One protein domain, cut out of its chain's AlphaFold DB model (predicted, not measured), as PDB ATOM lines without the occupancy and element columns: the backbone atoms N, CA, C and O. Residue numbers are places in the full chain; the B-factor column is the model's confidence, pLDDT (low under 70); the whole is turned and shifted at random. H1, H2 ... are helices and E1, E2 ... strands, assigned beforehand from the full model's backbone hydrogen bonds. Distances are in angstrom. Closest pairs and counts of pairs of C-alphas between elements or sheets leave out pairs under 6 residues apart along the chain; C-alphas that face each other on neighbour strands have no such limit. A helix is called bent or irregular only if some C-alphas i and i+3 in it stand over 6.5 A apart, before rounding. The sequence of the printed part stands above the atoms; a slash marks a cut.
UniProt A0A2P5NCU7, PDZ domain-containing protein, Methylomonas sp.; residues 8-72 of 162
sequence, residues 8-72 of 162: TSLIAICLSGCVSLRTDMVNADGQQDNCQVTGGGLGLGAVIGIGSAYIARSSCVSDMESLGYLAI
ATOM      1  N   THR A   8      24.729 -50.175 -43.217       53.25
ATOM      2  CA  THR A   8      25.761 -50.793 -42.364       53.25
ATOM      3  C   THR A   8      27.145 -50.168 -42.541       53.25
ATOM      4  O   THR A   8      27.909 -50.111 -41.581       53.25
ATOM      5  N   SER A   9      27.468 -49.649 -43.730       52.78
ATOM      6  CA  SER A   9      28.763 -49.007 -43.993       52.78
ATOM      7  C   SER A   9      28.874 -47.590 -43.413       52.78
ATOM      8  O   SER A   9      29.972 -47.183 -43.044       52.78
ATOM      9  N   LEU A  10      27.761 -46.858 -43.254       51.09
ATOM     10  CA  LEU A  10      27.766 -45.521 -42.637       51.09
ATOM     11  C   LEU A  10      28.015 -45.546 -41.115       51.09
ATOM     12  O   LEU A  10      28.528 -44.577 -40.566       51.09
ATOM     13  N   ILE A  11      27.690 -46.647 -40.430       54.53
ATOM     14  CA  ILE A  11      27.850 -46.776 -38.968       54.53
ATOM     15  C   ILE A  11      29.313 -47.063 -38.577       54.53
ATOM     16  O   ILE A  11      29.749 -46.689 -37.491       54.53
ATOM     17  N   ALA A  12      30.104 -47.675 -39.464       52.88
ATOM     18  CA  ALA A  12      31.479 -48.081 -39.168       52.88
ATOM     19  C   ALA A  12      32.508 -46.929 -39.212       52.88
ATOM     20  O   ALA A  12      33.577 -47.050 -38.619       52.88
ATOM     21  N   ILE A  13      32.200 -45.811 -39.879       54.94
ATOM     22  CA  ILE A  13      33.155 -44.709 -40.104       54.94
ATOM     23  C   ILE A  13      33.145 -43.684 -38.949       54.94
ATOM     24  O   ILE A  13      34.111 -42.956 -38.758       54.94
ATOM     25  N   CYS A  14      32.114 -43.677 -38.099       54.06
ATOM     26  CA  CYS A  14      31.999 -42.723 -36.985       54.06
ATOM     27  C   CYS A  14      32.703 -43.158 -35.683       54.06
ATOM     28  O   CYS A  14      32.558 -42.486 -34.665       54.06
ATOM     29  N   LEU A  15      33.433 -44.281 -35.676       61.75
ATOM     30  CA  LEU A  15      33.993 -44.871 -34.448       61.75
ATOM     31  C   LEU A  15      35.495 -44.634 -34.253       61.75
ATOM     32  O   LEU A  15      36.038 -45.109 -33.259       61.75
ATOM     33  N   SER A  16      36.167 -43.917 -35.156       68.31
ATOM     34  CA  SER A  16      37.550 -43.469 -34.968       68.31
ATOM     35  C   SER A  16      37.569 -41.999 -34.564       68.31
ATOM     36  O   SER A  16      37.277 -41.129 -35.384       68.31
ATOM     37  N   GLY A  17      37.909 -41.724 -33.307       69.25
ATOM     38  CA  GLY A  17      38.083 -40.367 -32.798       69.25
ATOM     39  C   GLY A  17      39.459 -40.219 -32.166       69.25
ATOM     40  O   GLY A  17      39.791 -40.979 -31.257       69.25
ATOM     41  N   CYS A  18      40.239 -39.249 -32.641       84.19
ATOM     42  CA  CYS A  18      41.453 -38.776 -31.981       84.19
ATOM     43  C   CYS A  18      41.212 -37.345 -31.489       84.19
ATOM     44  O   CYS A  18      40.632 -36.533 -32.208       84.19
ATOM     45  N   VAL A  19      41.674 -37.036 -30.283       87.06
ATOM     46  CA  VAL A  19      41.680 -35.697 -29.697       87.06
ATOM     47  C   VAL A  19      43.102 -35.354 -29.273       87.06
ATOM     48  O   VAL A  19      43.806 -36.186 -28.701       87.06
ATOM     49  N   SER A  20      43.521 -34.120 -29.528       90.12
ATOM     50  CA  SER A  20      44.757 -33.568 -28.981       90.12
ATOM     51  C   SER A  20      44.391 -32.447 -28.022       90.12
ATOM     52  O   SER A  20      43.689 -31.506 -28.388       90.12
ATOM     53  N   LEU A  21      44.844 -32.569 -26.780       93.00
ATOM     54  CA  LEU A  21      44.643 -31.590 -25.725       93.00
ATOM     55  C   LEU A  21      45.989 -30.922 -25.442       93.00
ATOM     56  O   LEU A  21      47.001 -31.613 -25.364       93.00
ATOM     57  N   ARG A  22      46.004 -29.596 -25.290       95.12
ATOM     58  CA  ARG A  22      47.211 -28.810 -25.004       95.12
ATOM     59  C   ARG A  22      46.906 -27.668 -24.034       95.12
ATOM     60  O   ARG A  22      45.951 -26.929 -24.272       95.12
ATOM     61  N   THR A  23      47.704 -27.537 -22.974       96.19
ATOM     62  CA  THR A  23      47.853 -26.291 -22.193       96.19
ATOM     63  C   THR A  23      49.254 -25.759 -22.444       96.19
ATOM     64  O   THR A  23      50.204 -26.527 -22.300       96.19
ATOM     65  N   ASP A  24      49.388 -24.485 -22.795       95.94
ATOM     66  CA  ASP A  24      50.686 -23.811 -22.803       95.94
ATOM     67  C   ASP A  24      50.975 -23.255 -21.411       95.94
ATOM     68  O   ASP A  24      50.109 -22.637 -20.795       95.94
ATOM     69  N   MET A  25      52.183 -23.506 -20.914       95.12
ATOM     70  CA  MET A  25      52.613 -23.194 -19.556       95.12
ATOM     71  C   MET A  25      53.801 -22.235 -19.604       95.12
ATOM     72  O   MET A  25      54.662 -22.347 -20.477       95.12
ATOM     73  N   VAL A  26      53.887 -21.322 -18.641       95.25
ATOM     74  CA  VAL A  26      55.009 -20.391 -18.488       95.25
ATOM     75  C   VAL A  26      55.403 -20.258 -17.021       95.25
ATOM     76  O   VAL A  26      54.544 -20.319 -16.147       95.25
ATOM     77  N   ASN A  27      56.689 -20.074 -16.734       93.56
ATOM     78  CA  ASN A  27      57.167 -19.788 -15.382       93.56
ATOM     79  C   ASN A  27      57.796 -18.394 -15.258       93.56
ATOM     80  O   ASN A  27      57.946 -17.648 -16.227       93.56
ATOM     81  N   ALA A  28      58.209 -18.060 -14.039       90.31
ATOM     82  CA  ALA A  28      58.775 -16.758 -13.706       90.31
ATOM     83  C   ALA A  28      60.134 -16.452 -14.374       90.31
ATOM     84  O   ALA A  28      60.546 -15.293 -14.440       90.31
ATOM     85  N   ASP A  29      60.826 -17.481 -14.871       86.94
ATOM     86  CA  ASP A  29      62.057 -17.362 -15.659       86.94
ATOM     87  C   ASP A  29      61.768 -17.158 -17.164       86.94
ATOM     88  O   ASP A  29      62.693 -17.002 -17.960       86.94
ATOM     89  N   GLY A  30      60.491 -17.140 -17.569       86.94
ATOM     90  CA  GLY A  30      60.067 -17.035 -18.965       86.94
ATOM     91  C   GLY A  30      60.221 -18.337 -19.752       86.94
ATOM     92  O   GLY A  30      60.099 -18.324 -20.977       86.94
ATOM     93  N   GLN A  31      60.489 -19.459 -19.075       92.75
ATOM     94  CA  GLN A  31      60.513 -20.768 -19.720       92.75
ATOM     95  C   GLN A  31      59.088 -21.146 -20.103       92.75
ATOM     96  O   GLN A  31      58.175 -21.045 -19.283       92.75
ATOM     97  N   GLN A  32      58.919 -21.563 -21.354       94.12
ATOM     98  CA  GLN A  32      57.652 -22.046 -21.877       94.12
ATOM     99  C   GLN A  32      57.731 -23.551 -22.076       94.12
ATOM    100  O   GLN A  32      58.715 -24.058 -22.616       94.12
ATOM    101  N   ASP A  33      56.675 -24.239 -21.677       95.69
ATOM    102  CA  ASP A  33      56.477 -25.660 -21.938       95.69
ATOM    103  C   ASP A  33      55.001 -25.903 -22.279       95.69
ATOM    104  O   ASP A  33      54.185 -24.979 -22.253       95.69
ATOM    105  N   ASN A  34      54.629 -27.127 -22.637       95.44
ATOM    106  CA  ASN A  34      53.241 -27.460 -22.904       95.44
ATOM    107  C   ASN A  34      52.855 -28.858 -22.415       95.44
ATOM    108  O   ASN A  34      53.549 -29.848 -22.622       95.44
ATOM    109  N   CYS A  35      51.659 -28.940 -21.838       96.31
ATOM    110  CA  CYS A  35      51.012 -30.198 -21.498       96.31
ATOM    111  C   CYS A  35      50.206 -30.705 -22.697       96.31
ATOM    112  O   CYS A  35      48.972 -30.632 -22.704       96.31
ATOM    113  N   GLN A  36      50.906 -31.171 -23.738       95.56
ATOM    114  CA  GLN A  36      50.290 -31.781 -24.915       95.56
ATOM    115  C   GLN A  36      50.117 -33.291 -24.734       95.56
ATOM    116  O   GLN A  36      51.078 -34.041 -24.580       95.56
ATOM    117  N   VAL A  37      48.873 -33.754 -24.837       93.88
ATOM    118  CA  VAL A  37      48.529 -35.176 -24.813       93.88
ATOM    119  C   VAL A  37      47.590 -35.483 -25.971       93.88
ATOM    120  O   VAL A  37      46.658 -34.729 -26.254       93.88
ATOM    121  N   THR A  38      47.822 -36.608 -26.644       89.50
ATOM    122  CA  THR A  38      46.921 -37.122 -27.680       89.50
ATOM    123  C   THR A  38      46.229 -38.378 -27.168       89.50
ATOM    124  O   THR A  38      46.881 -39.287 -26.661       89.50
ATOM    125  N   GLY A  39      44.906 -38.420 -27.290       86.19
ATOM    126  CA  GLY A  39      44.070 -39.565 -26.939       86.19
ATOM    127  C   GLY A  39      43.215 -39.992 -28.117       86.19
ATOM    128  O   GLY A  39      42.840 -39.175 -28.952       86.19
ATOM    129  N   GLY A  40      42.879 -41.271 -28.196       84.06
ATOM    130  CA  GLY A  40      41.989 -41.761 -29.237       84.06
ATOM    131  C   GLY A  40      41.811 -43.265 -29.188       84.06
ATOM    132  O   GLY A  40      42.436 -43.958 -28.386       84.06
ATOM    133  N   GLY A  41      40.940 -43.769 -30.049       81.06
ATOM    134  CA  GLY A  41      40.676 -45.195 -30.149       81.06
ATOM    135  C   GLY A  41      39.584 -45.514 -31.158       81.06
ATOM    136  O   GLY A  41      39.010 -44.623 -31.784       81.06
ATOM    137  N   LEU A  42      39.308 -46.809 -31.305       76.75
ATOM    138  CA  LEU A  42      38.216 -47.322 -32.126       76.75
ATOM    139  C   LEU A  42      37.068 -47.798 -31.228       76.75
ATOM    140  O   LEU A  42      37.287 -48.506 -30.242       76.75
ATOM    141  N   GLY A  43      35.835 -47.429 -31.565       76.38
ATOM    142  CA  GLY A  43      34.642 -47.861 -30.837       76.38
ATOM    143  C   GLY A  43      34.610 -47.334 -29.402       76.38
ATOM    144  O   GLY A  43      34.895 -46.167 -29.147       76.38
ATOM    145  N   LEU A  44      34.315 -48.211 -28.439       70.56
ATOM    146  CA  LEU A  44      34.374 -47.881 -27.006       70.56
ATOM    147  C   LEU A  44      35.795 -47.512 -26.535       70.56
ATOM    148  O   LEU A  44      35.954 -46.843 -25.516       70.56
ATOM    149  N   GLY A  45      36.833 -47.887 -27.289       75.50
ATOM    150  CA  GLY A  45      38.200 -47.443 -27.021       75.50
ATOM    151  C   GLY A  45      38.380 -45.933 -27.195       75.50
ATOM    152  O   GLY A  45      39.233 -45.354 -26.532       75.50
ATOM    153  N   ALA A  46      37.558 -45.278 -28.024       80.44
ATOM    154  CA  ALA A  46      37.627 -43.832 -28.223       80.44
ATOM    155  C   ALA A  46      37.276 -43.059 -26.942       80.44
ATOM    156  O   ALA A  46      38.001 -42.143 -26.564       80.44
ATOM    157  N   VAL A  47      36.211 -43.451 -26.227       79.44
ATOM    158  CA  VAL A  47      35.793 -42.750 -24.998       79.44
ATOM    159  C   VAL A  47      36.792 -42.936 -23.857       79.44
ATOM    160  O   VAL A  47      37.096 -41.975 -23.153       79.44
ATOM    161  N   ILE A  48      37.363 -44.138 -23.715       82.25
ATOM    162  CA  ILE A  48      38.409 -44.404 -22.719       82.25
ATOM    163  C   ILE A  48      39.677 -43.624 -23.080       82.25
ATOM    164  O   ILE A  48      40.224 -42.934 -22.226       82.25
ATOM    165  N   GLY A  49      40.105 -43.660 -24.347       85.12
ATOM    166  CA  GLY A  49      41.298 -42.951 -24.815       85.12
ATOM    167  C   GLY A  49      41.216 -41.434 -24.623       85.12
ATOM    168  O   GLY A  49      42.185 -40.823 -24.175       85.12
ATOM    169  N   ILE A  50      40.058 -40.827 -24.899       86.19
ATOM    170  CA  ILE A  50      39.812 -39.395 -24.657       86.19
ATOM    171  C   ILE A  50      39.846 -39.084 -23.155       86.19
ATOM    172  O   ILE A  50      40.514 -38.135 -22.742       86.19
ATOM    173  N   GLY A  51      39.169 -39.891 -22.330       86.94
ATOM    174  CA  GLY A  51      39.154 -39.709 -20.877       86.94
ATOM    175  C   GLY A  51      40.552 -39.809 -20.261       86.94
ATOM    176  O   GLY A  51      40.953 -38.938 -19.492       86.94
ATOM    177  N   SER A  52      41.335 -40.816 -20.653       89.75
ATOM    178  CA  SER A  52      42.721 -40.973 -20.205       89.75
ATOM    179  C   SER A  52      43.611 -39.810 -20.643       89.75
ATOM    180  O   SER A  52      44.427 -39.354 -19.845       89.75
ATOM    181  N   ALA A  53      43.442 -39.287 -21.862       92.06
ATOM    182  CA  ALA A  53      44.195 -38.119 -22.314       92.06
ATOM    183  C   ALA A  53      43.859 -36.852 -21.515       92.06
ATOM    184  O   ALA A  53      44.757 -36.062 -21.225       92.06
ATOM    185  N   TYR A  54      42.596 -36.677 -21.114       92.12
ATOM    186  CA  TYR A  54      42.200 -35.579 -20.232       92.12
ATOM    187  C   TYR A  54      42.879 -35.681 -18.862       92.12
ATOM    188  O   TYR A  54      43.477 -34.708 -18.405       92.12
ATOM    189  N   ILE A  55      42.856 -36.867 -18.239       92.81
ATOM    190  CA  ILE A  55      43.513 -37.083 -16.942       92.81
ATOM    191  C   ILE A  55      45.023 -36.865 -17.054       92.81
ATOM    192  O   ILE A  55      45.577 -36.109 -16.262       92.81
ATOM    193  N   ALA A  56      45.677 -37.436 -18.068       94.56
ATOM    194  CA  ALA A  56      47.110 -37.254 -18.285       94.56
ATOM    195  C   ALA A  56      47.493 -35.777 -18.484       94.56
ATOM    196  O   ALA A  56      48.481 -35.321 -17.910       94.56
ATOM    197  N   ARG A  57      46.686 -34.999 -19.225       96.19
ATOM    198  CA  ARG A  57      46.880 -33.545 -19.323       96.19
ATOM    199  C   ARG A  57      46.721 -32.876 -17.960       96.19
ATOM    200  O   ARG A  57      47.554 -32.050 -17.612       96.19
ATOM    201  N   SER A  58      45.672 -33.205 -17.207       96.06
ATOM    202  CA  SER A  58      45.418 -32.582 -15.903       96.06
ATOM    203  C   SER A  58      46.529 -32.871 -14.888       96.06
ATOM    204  O   SER A  58      46.948 -31.963 -14.179       96.06
ATOM    205  N   SER A  59      47.069 -34.095 -14.880       96.94
ATOM    206  CA  SER A  59      48.233 -34.457 -14.067       96.94
ATOM    207  C   SER A  59      49.470 -33.668 -14.485       96.94
ATOM    208  O   SER A  59      50.111 -33.085 -13.625       96.94
ATOM    209  N   CYS A  60      49.748 -33.555 -15.791       97.50
ATOM    210  CA  CYS A  60      50.843 -32.713 -16.280       97.50
ATOM    211  C   CYS A  60      50.703 -31.259 -15.814       97.50
ATOM    212  O   CYS A  60      51.663 -30.689 -15.309       97.50
ATOM    213  N   VAL A  61      49.513 -30.661 -15.953       97.38
ATOM    214  CA  VAL A  61      49.277 -29.270 -15.533       97.38
ATOM    215  C   VAL A  61      49.532 -29.118 -14.034       97.38
ATOM    216  O   VAL A  61      50.303 -28.250 -13.644       97.38
ATOM    217  N   SER A  62      48.978 -30.012 -13.212       97.06
ATOM    218  CA  SER A  62      49.175 -29.987 -11.759       97.06
ATOM    219  C   SER A  62      50.643 -30.177 -11.353       97.06
ATOM    220  O   SER A  62      51.113 -29.513 -10.429       97.06
ATOM    221  N   ASP A  63      51.376 -31.059 -12.033       97.62
ATOM    222  CA  ASP A  63      52.803 -31.268 -11.784       97.62
ATOM    223  C   ASP A  63      53.597 -30.002 -12.145       97.62
ATOM    224  O   ASP A  63      54.443 -29.553 -11.373       97.62
ATOM    225  N   MET A  64      53.286 -29.371 -13.278       97.50
ATOM    226  CA  MET A  64      53.923 -28.131 -13.726       97.50
ATOM    227  C   MET A  64      53.626 -26.948 -12.795       97.50
ATOM    228  O   MET A  64      54.533 -26.179 -12.471       97.50
ATOM    229  N   GLU A  65      52.394 -26.823 -12.300       96.31
ATOM    230  CA  GLU A  65      52.027 -25.838 -11.273       96.31
ATOM    231  C   GLU A  65      52.872 -26.007 -10.005       96.31
ATOM    232  O   GLU A  65      53.379 -25.027  -9.455       96.31
ATOM    233  N   SER A  66      53.123 -27.252  -9.581       96.38
ATOM    234  CA  SER A  66      54.000 -27.538  -8.436       96.38
ATOM    235  C   SER A  66      55.460 -27.115  -8.662       96.38
ATOM    236  O   SER A  66      56.188 -26.849  -7.704       96.38
ATOM    237  N   LEU A  67      55.875 -26.998  -9.929       95.56
ATOM    238  CA  LEU A  67      57.183 -26.495 -10.353       95.56
ATOM    239  C   LEU A  67      57.204 -24.967 -10.554       95.56
ATOM    240  O   LEU A  67      58.226 -24.418 -10.964       95.56
ATOM    241  N   GLY A  68      56.105 -24.269 -10.252       94.50
ATOM    242  CA  GLY A  68      55.998 -22.813 -10.359       94.50
ATOM    243  C   GLY A  68      55.654 -22.306 -11.761       94.50
ATOM    244  O   GLY A  68      55.921 -21.142 -12.067       94.50
ATOM    245  N   TYR A  69      55.088 -23.161 -12.613       96.12
ATOM    246  CA  TYR A  69      54.470 -22.731 -13.862       96.12
ATOM    247  C   TYR A  69      53.021 -22.297 -13.633       96.12
ATOM    248  O   TYR A  69      52.356 -22.757 -12.711       96.12
ATOM    249  N   LEU A  70      52.528 -21.440 -14.515       96.12
ATOM    250  CA  LEU A  70      51.118 -21.105 -14.667       96.12
ATOM    251  C   LEU A  70      50.716 -21.370 -16.114       96.12
ATOM    252  O   LEU A  70      51.560 -21.289 -17.014       96.12
ATOM    253  N   ALA A  71      49.439 -21.659 -16.353       95.19
ATOM    254  CA  ALA A  71      48.924 -21.633 -17.712       95.19
ATOM    255  C   ALA A  71      49.114 -20.221 -18.296       95.19
ATOM    256  O   ALA A  71      49.013 -19.219 -17.585       95.19
ATOM    257  N   ILE A  72      49.448 -20.116 -19.582       92.56
ATOM    258  CA  ILE A  72      49.795 -18.825 -20.197       92.56
ATOM    259  C   ILE A  72      48.642 -17.809 -20.141       92.56
ATOM    260  O   ILE A  72      48.879 -16.607 -20.064       92.56
TER     261      ILE A  72
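Overview. This is residues 8 to 72 of the 162 residues of the protein "PDZ domain-containing protein" of Methylomonas sp. (UniProt A0A2P5NCU7). A long, narrow hairpin of two strands, E1 and E2, has one long helix, H2, packed lengthwise over one of its faces; the short strand E3 adds itself to E1 near the hairpin's turn, and the small helix H1 prolongs the rod beyond the other end. The printed part has 65 residues with two named helices and three named strands, in the order H1, E1, E2, H2, E3. The sheet runs E2, E1, E3, with its neighbours antiparallel, and the class is mixed, helices and strands. The whole is only just loose, close to extended, with a radius of gyration of the C-alphas of 15.7 A. Its outline is a rod, with spans of 56 by 15 by 10 A.

Arrangement. In the sheet, E1, residues 16 to 27, is the inner strand. E2, residues 32 to 42, is an edge strand and forms an antiparallel hairpin with E1, their directions at 168 degrees. The C-alphas of Gly 40 and Cys 18, which face each other, are 4.1 A apart. N 19 and O 39, at 2.8 A, and N 33 and O 25, at 3.0 A, are within hydrogen-bond range. The other edge strand, E3, residues 69 to 71, is antiparallel to E1 at 128 degrees. There N 26 and O 70, and N 70 and O 26, are within hydrogen-bond range, each at 2.8 A. The sheet is twisted, its C-alphas lying up to 4.2 A off the best plane. H2, residues 44 to 66, is on one face of the sheet, two layers in which a helix covers one face, at a height over the sheet of 7.5 A. It lies over E2 and E1 and runs along the strands, at 6 degrees to E2 on the local plane. The closest C-alphas of H2 and E2 are those of Gly 49 and Gly 40, 4.6 A apart; for H2 and E1 they are those of Ala 46 and Gly 17, at 5.8 A. E2, H2 and E3 form a split strand-helix-strand unit, two strands running the same way with E1 between them in the sheet, and its crossover is right-handed. H1, residues 8 to 15, is only just on the sheet and only grazes it with residues 12 to 15, with 5 pairs of C-alphas within 10 A. H1 and H2 are close but not clearly touching, the C-alphas of Leu 15 and Ala 46 being closest at 7.3 A; they run the same way at a shallow tilt of 10 degrees. In H2, 18 of 19 O i to N i+4 pairs are within hydrogen-bond range; in H1, 0 of 4 are, and 0 of 5 O i to N i+3 pairs.

Along the chain. E1 is the longest strand, 12 residues and 36.5 A from first to last C-alpha; C-alpha 16 is at (37.550, -43.469, -34.968), and C-alpha 27 is at (57.167, -19.788, -15.382). E2 has 11 residues and measures 33.5 A. H2, 23 residues, measures 33.8 A and ends with C-alpha 66 at (54.000, -27.538, -8.436). E3 has 3 residues and measures 6.8 A. H1 has 8 residues and measures 12.9 A, beginning with C-alpha 8 at (25.761, -50.793, -42.364). It is neither bent nor irregular, but only just: C-alphas 12 and 15 are 6.2 A apart.

Size, cuts and confidence. The two C-alphas farthest apart are those of Thr 8 and Asp 29, at 56.1 A. The printed part runs from residue 8 to residue 72 and has no cut. The four links between named elements are tight, and no link is long. The mean pLDDT of the printed part is 85.6. Confidence is low, under 70, in residues 8 to 17, of which 8 to 15 belong to H1, with a mean pLDDT of 54 in that helix.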